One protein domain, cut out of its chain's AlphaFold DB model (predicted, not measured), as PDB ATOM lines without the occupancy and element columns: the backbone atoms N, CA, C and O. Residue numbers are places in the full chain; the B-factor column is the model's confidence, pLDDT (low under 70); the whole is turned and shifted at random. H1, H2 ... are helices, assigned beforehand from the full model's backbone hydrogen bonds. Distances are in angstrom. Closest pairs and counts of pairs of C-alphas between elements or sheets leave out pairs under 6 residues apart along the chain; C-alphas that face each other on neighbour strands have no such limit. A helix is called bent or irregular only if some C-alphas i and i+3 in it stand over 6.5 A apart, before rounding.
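Overview. This is residues 81 to 130 of the 517 residues of the protein "Transposase, putative" of Shewanella piezotolerans (strain WP3 / JCM 13877) (UniProt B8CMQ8). The printed part folds back on itself: short H1 and then H2 make one side, and the longest helix, H3, returns past both on the other. Two stretches stick out: residues 88 to 93, and residues 104 to 110, of which 104 and 105 belong to H2. The 50 residues, all helix by class, hold H1, H2 and H3 in that order; the whole is only just compact, close to loose, with a radius of gyration of the C-alphas of 11.3 A, and only just elongated, spanning 34 by 23 by 16 A.

Along the chain. H1, residues 81 to 87, begins at C-alpha 81 (98.314, 132.787, 90.330). H2, residues 95 to 105, measures 16.2 A; it is neither bent nor irregular, but only just: C-alphas 101 and 104 are 6.4 A apart. H3, residues 114 to 128, measures 20.9 A and ends at C-alpha 128 (107.127, 136.177, 87.372).

Arrangement. H1 and H2 touch, closest at the C-alphas of Ile 87 and Arg 95, 6.5 A, at a steep tilt of 47 degrees, opposite ways. H3 only just touches H1, with 3 pairs of C-alphas within 8 A and its residues 121 to 125 alone, closest at Ile 84 and Glu 125, C-alphas 7.6 A apart, about perpendicular at 78 degrees. H3 only just touches H2, with 3 such pairs and its residues 114 to 118 alone, closest at Tyr 99 and Leu 114, C-alphas 7.2 A apart; the tilt of 68 degrees, opposite ways, is steep, only just short of about perpendicular. Every O i to N i+4 pair is within hydrogen-bond range in H1 and H3, and 5 of 7 in H2.

Size, cuts and confidence. The farthest C-alphas, Glu 108 and Leu 130, are 35.4 A apart. The printed part has no cut, and both links are short. The model's pLDDT is under 70 at residues 88, 90 to 94 and 126 to 130.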
ATOM      1  N   ASP A  81      97.476 133.930  89.964       79.31
ATOM      2  CA  ASP A  81      98.314 132.787  90.330       79.31
ATOM      3  C   ASP A  81      97.677 131.478  89.854       79.31
ATOM      4  O   ASP A  81      98.338 130.663  89.211       79.31
ATOM      5  N   ALA A  82      96.358 131.343  90.021       80.88
ATOM      6  CA  ALA A  82      95.598 130.214  89.485       80.88
ATOM      7  C   ALA A  82      95.595 130.185  87.942       80.88
ATOM      8  O   ALA A  82      95.656 129.112  87.336       80.88
ATOM      9  N   VAL A  83      95.566 131.357  87.289       81.69
ATOM     10  CA  VAL A  83      95.688 131.476  85.824       81.69
ATOM     11  C   VAL A  83      97.047 130.946  85.353       81.69
ATOM     12  O   VAL A  83      97.109 130.160  84.406       81.69
ATOM     13  N   ILE A  84      98.142 131.363  85.999       77.44
ATOM     14  CA  ILE A  84      99.502 130.947  85.630       77.44
ATOM     15  C   ILE A  84      99.733 129.467  85.921       77.44
ATOM     16  O   ILE A  84     100.311 128.779  85.078       77.44
ATOM     17  N   GLU A  85      99.257 128.958  87.057       79.56
ATOM     18  CA  GLU A  85      99.344 127.537  87.392       79.56
ATOM     19  C   GLU A  85      98.649 126.677  86.327       79.56
ATOM     20  O   GLU A  85      99.208 125.686  85.859       79.56
ATOM     21  N   PHE A  86      97.460 127.091  85.878       75.25
ATOM     22  CA  PHE A  86      96.716 126.391  84.836       75.25
ATOM     23  C   PHE A  86      97.436 126.417  83.481       75.25
ATOM     24  O   PHE A  86      97.573 125.381  82.835       75.25
ATOM     25  N   ILE A  87      97.940 127.582  83.055       75.88
ATOM     26  CA  ILE A  87      98.646 127.732  81.768       75.88
ATOM     27  C   ILE A  87      99.995 126.988  81.764       75.88
ATOM     28  O   ILE A  87     100.478 126.597  80.700       75.88
ATOM     29  N   SER A  88     100.604 126.782  82.933       66.44
ATOM     30  CA  SER A  88     101.905 126.116  83.070       66.44
ATOM     31  C   SER A  88     101.824 124.583  82.991       66.44
ATOM     32  O   SER A  88     102.864 123.931  82.890       66.44
ATOM     33  N   LYS A  89     100.620 123.985  83.011       71.31
ATOM     34  CA  LYS A  89     100.438 122.525  82.942       71.31
ATOM     35  C   LYS A  89     100.708 122.000  81.518       71.31
ATOM     36  O   LYS A  89     100.111 122.487  80.551       71.31
ATOM     37  N   PRO A  90     101.585 120.988  81.345       45.78
ATOM     38  CA  PRO A  90     101.856 120.409  80.033       45.78
ATOM     39  C   PRO A  90     100.565 119.827  79.436       45.78
ATOM     40  O   PRO A  90      99.824 119.132  80.124       45.78
ATOM     41  N   LYS A  91     100.318 120.101  78.145       55.44
ATOM     42  CA  LYS A  91      99.109 119.758  77.353       55.44
ATOM     43  C   LYS A  91      97.888 120.694  77.496       55.44
ATOM     44  O   LYS A  91      96.946 120.530  76.725       55.44
ATOM     45  N   GLN A  92      97.906 121.710  78.368       56.66
ATOM     46  CA  GLN A  92      96.820 122.706  78.504       56.66
ATOM     47  C   GLN A  92      97.272 124.137  78.157       56.66
ATOM     48  O   GLN A  92      97.094 125.092  78.902       56.66
ATOM     49  N   THR A  93      97.849 124.325  76.973       59.19
ATOM     50  CA  THR A  93      98.397 125.621  76.543       59.19
ATOM     51  C   THR A  93      97.438 126.407  75.653       59.19
ATOM     52  O   THR A  93      97.681 126.562  74.461       59.19
ATOM     53  N   LYS A  94      96.369 126.985  76.219       69.38
ATOM     54  CA  LYS A  94      95.683 128.142  75.601       69.38
ATOM     55  C   LYS A  94      95.190 129.098  76.688       69.38
ATOM     56  O   LYS A  94      94.293 128.747  77.442       69.38
ATOM     57  N   ARG A  95      95.704 130.338  76.729       78.38
ATOM     58  CA  ARG A  95      95.210 131.415  77.624       78.38
ATOM     59  C   ARG A  95      93.686 131.614  77.504       78.38
ATOM     60  O   ARG A  95      93.021 131.920  78.488       78.38
ATOM     61  N   ASN A  96      93.137 131.366  76.311       82.12
ATOM     62  CA  ASN A  96      91.698 131.324  76.038       82.12
ATOM     63  C   ASN A  96      90.946 130.256  76.853       82.12
ATOM     64  O   ASN A  96      89.807 130.495  77.225       82.12
ATOM     65  N   ALA A  97      91.542 129.092  77.127       82.75
ATOM     66  CA  ALA A  97      90.871 128.012  77.851       82.75
ATOM     67  C   ALA A  97      90.575 128.414  79.300       82.75
ATOM     68  O   ALA A  97      89.453 128.247  79.762       82.75
ATOM     69  N   TYR A  98      91.536 129.044  79.984       83.25
ATOM     70  CA  TYR A  98      91.288 129.568  81.329       83.25
ATOM     71  C   TYR A  98      90.308 130.745  81.323       83.25
ATOM     72  O   TYR A  98      89.505 130.886  82.238       83.25
ATOM     73  N   TYR A  99      90.313 131.576  80.276       85.69
ATOM     74  CA  TYR A  99      89.324 132.647  80.141       85.69
ATOM     75  C   TYR A  99      87.882 132.106  80.143       85.69
ATOM     76  O   TYR A  99      87.017 132.700  80.779       85.69
ATOM     77  N   GLN A 100      87.637 130.944  79.523       85.50
ATOM     78  CA  GLN A 100      86.328 130.273  79.564       85.50
ATOM     79  C   GLN A 100      85.965 129.725  80.952       85.50
ATOM     80  O   GLN A 100      84.788 129.614  81.265       85.50
ATOM     81  N   VAL A 101      86.954 129.423  81.798       85.31
ATOM     82  CA  VAL A 101      86.744 129.024  83.203       85.31
ATOM     83  C   VAL A 101      86.508 130.242  84.102       85.31
ATOM     84  O   VAL A 101      85.795 130.155  85.093       85.31
ATOM     85  N   TYR A 102      87.082 131.392  83.753       86.38
ATOM     86  CA  TYR A 102      86.928 132.652  84.482       86.38
ATOM     87  C   TYR A 102      85.577 133.344  84.231       86.38
ATOM     88  O   TYR A 102      85.039 133.976  85.134       86.38
ATOM     89  N   LEU A 103      85.007 133.240  83.026       87.56
ATOM     90  CA  LEU A 103      83.734 133.901  82.709       87.56
ATOM     91  C   LEU A 103      82.575 133.497  83.651       87.56
ATOM     92  O   LEU A 103      81.912 134.405  84.150       87.56
ATOM     93  N   PRO A 104      82.340 132.203  83.952       87.19
ATOM     94  CA  PRO A 104      81.232 131.769  84.807       87.19
ATOM     95  C   PRO A 104      81.421 132.086  86.295       87.19
ATOM     96  O   PRO A 104      80.458 132.026  87.050       87.19
ATOM     97  N   THR A 105      82.642 132.404  86.742       84.00
ATOM     98  CA  THR A 105      82.911 132.750  88.150       84.00
ATOM     99  C   THR A 105      82.599 134.212  88.471       84.00
ATOM    100  O   THR A 105      82.653 134.613  89.633       84.00
ATOM    101  N   CYS A 106      82.263 135.015  87.456       83.62
ATOM    102  CA  CYS A 106      81.918 136.422  87.594       83.62
ATOM    103  C   CYS A 106      80.415 136.643  87.345       83.62
ATOM    104  O   CYS A 106      79.892 136.116  86.363       83.62
ATOM    105  N   PRO A 107      79.727 137.480  88.145       83.31
ATOM    106  CA  PRO A 107      78.371 137.935  87.841       83.31
ATOM    107  C   PRO A 107      78.265 138.614  86.467       83.31
ATOM    108  O   PRO A 107      79.262 139.076  85.898       83.31
ATOM    109  N   GLU A 108      77.045 138.711  85.936       78.31
ATOM    110  CA  GLU A 108      76.802 139.308  84.624       78.31
ATOM    111  C   GLU A 108      77.379 140.732  84.541       78.31
ATOM    112  O   GLU A 108      77.184 141.574  85.415       78.31
ATOM    113  N   GLY A 109      78.174 140.991  83.501       77.44
ATOM    114  CA  GLY A 109      78.843 142.279  83.322       77.44
ATOM    115  C   GLY A 109      80.056 142.526  84.232       77.44
ATOM    116  O   GLY A 109      80.766 143.507  84.000       77.44
ATOM    117  N   ALA A 110      80.380 141.641  85.180       82.94
ATOM    118  CA  ALA A 110      81.521 141.784  86.093       82.94
ATOM    119  C   ALA A 110      82.848 141.237  85.530       82.94
ATOM    120  O   ALA A 110      83.927 141.620  85.978       82.94
ATOM    121  N   ALA A 111      82.819 140.389  84.501       85.50
ATOM    122  CA  ALA A 111      84.047 139.872  83.899       85.50
ATOM    123  C   ALA A 111      84.788 140.928  83.053       85.50
ATOM    124  O   ALA A 111      84.184 141.749  82.344       85.50
ATOM    125  N   TYR A 112      86.119 140.900  83.084       86.19
ATOM    126  CA  TYR A 112      86.969 141.622  82.138       86.19
ATOM    127  C   TYR A 112      86.874 140.993  80.746       86.19
ATOM    128  O   TYR A 112      86.854 139.774  80.612       86.19
ATOM    129  N   LYS A 113      86.865 141.821  79.691       86.25
ATOM    130  CA  LYS A 113      86.909 141.324  78.306       86.25
ATOM    131  C   LYS A 113      88.274 140.694  77.998       86.25
ATOM    132  O   LYS A 113      89.290 141.094  78.571       86.25
ATOM    133  N   LEU A 114      88.304 139.790  77.020       83.75
ATOM    134  CA  LEU A 114      89.474 138.988  76.639       83.75
ATOM    135  C   LEU A 114      90.779 139.794  76.492       83.75
ATOM    136  O   LEU A 114      91.825 139.382  76.985       83.75
ATOM    137  N   THR A 115      90.731 140.973  75.869       83.31
ATOM    138  CA  THR A 115      91.915 141.828  75.674       83.31
ATOM    139  C   THR A 115      92.510 142.322  76.996       83.31
ATOM    140  O   THR A 115      93.730 142.327  77.159       83.31
ATOM    141  N   GLN A 116      91.666 142.711  77.959       83.56
ATOM    142  CA  GLN A 116      92.108 143.132  79.294       83.56
ATOM    143  C   GLN A 116      92.588 141.938  80.121       83.56
ATOM    144  O   GLN A 116      93.621 142.039  80.774       83.56
ATOM    145  N   PHE A 117      91.910 140.790  80.017       86.81
ATOM    146  CA  PHE A 117      92.370 139.535  80.615       86.81
ATOM    147  C   PHE A 117      93.791 139.177  80.138       86.81
ATOM    148  O   PHE A 117      94.690 138.964  80.947       86.81
ATOM    149  N   TYR A 118      94.047 139.222  78.828       83.94
ATOM    150  CA  TYR A 118      95.381 138.985  78.265       83.94
ATOM    151  C   TYR A 118      96.419 140.018  78.668       83.94
ATOM    152  O   TYR A 118      97.583 139.654  78.835       83.94
ATOM    153  N   LYS A 119      96.027 141.283  78.829       84.94
ATOM    154  CA  LYS A 119      96.919 142.312  79.359       84.94
ATOM    155  C   LYS A 119      97.379 141.944  80.771       84.94
ATOM    156  O   LYS A 119      98.584 141.875  80.990       84.94
ATOM    157  N   PHE A 120      96.452 141.612  81.672       84.25
ATOM    158  CA  PHE A 120      96.803 141.204  83.033       84.25
ATOM    159  C   PHE A 120      97.699 139.968  83.042       84.25
ATOM    160  O   PHE A 120      98.688 139.947  83.765       84.25
ATOM    161  N   VAL A 121      97.401 138.959  82.213       81.69
ATOM    162  CA  VAL A 121      98.230 137.744  82.132       81.69
ATOM    163  C   VAL A 121      99.649 138.078  81.681       81.69
ATOM    164  O   VAL A 121     100.595 137.573  82.269       81.69
ATOM    165  N   ARG A 122      99.828 138.961  80.689       79.12
ATOM    166  CA  ARG A 122     101.167 139.398  80.250       79.12
ATOM    167  C   ARG A 122     101.909 140.190  81.322       79.12
ATOM    168  O   ARG A 122     103.102 139.974  81.490       79.12
ATOM    169  N   GLU A 123     101.225 141.094  82.019       81.19
ATOM    170  CA  GLU A 123     101.814 141.880  83.109       81.19
ATOM    171  C   GLU A 123     102.278 140.966  84.249       81.19
ATOM    172  O   GLU A 123     103.423 141.063  84.683       81.19
ATOM    173  N   HIS A 124     101.439 140.012  84.665       80.06
ATOM    174  CA  HIS A 124     101.768 139.050  85.723       80.06
ATOM    175  C   HIS A 124     102.853 138.056  85.289       80.06
ATOM    176  O   HIS A 124     103.797 137.813  86.032       80.06
ATOM    177  N   GLU A 125     102.796 137.542  84.052       71.06
ATOM    178  CA  GLU A 125     103.886 136.738  83.480       71.06
ATOM    179  C   GLU A 125     105.209 137.514  83.448       71.06
ATOM    180  O   GLU A 125     106.253 136.913  83.684       71.06
ATOM    181  N   GLY A 126     105.186 138.820  83.164       63.28
ATOM    182  CA  GLY A 126     106.375 139.677  83.168       63.28
ATOM    183  C   GLY A 126     106.988 139.857  84.559       63.28
ATOM    184  O   GLY A 126     108.210 139.875  84.684       63.28
ATOM    185  N   LEU A 127     106.154 139.917  85.602       69.94
ATOM    186  CA  LEU A 127     106.592 139.984  87.002       69.94
ATOM    187  C   LEU A 127     107.149 138.646  87.512       69.94
ATOM    188  O   LEU A 127     108.050 138.633  88.342       69.94
ATOM    189  N   ILE A 128     106.645 137.519  87.003       63.81
ATOM    190  CA  ILE A 128     107.127 136.177  87.372       63.81
ATOM    191  C   ILE A 128     108.382 135.801  86.569       63.81
ATOM    192  O   ILE A 128     109.315 135.190  87.091       63.81
ATOM    193  N   LYS A 129     108.445 136.173  85.286       55.34
ATOM    194  CA  LYS A 129     109.572 135.886  84.384       55.34
ATOM    195  C   LYS A 129     110.635 136.984  84.430       55.34
ATOM    196  O   LYS A 129     111.170 137.366  83.391       55.34
ATOM    197  N   LEU A 130     110.998 137.446  85.623       49.34
ATOM    198  CA  LEU A 130     112.162 138.313  85.772       49.34
ATOM    199  C   LEU A 130     113.420 137.545  85.318       49.34
ATOM    200  O   LEU A 130     113.660 136.382  85.683       49.34
TER     201      LEU A 130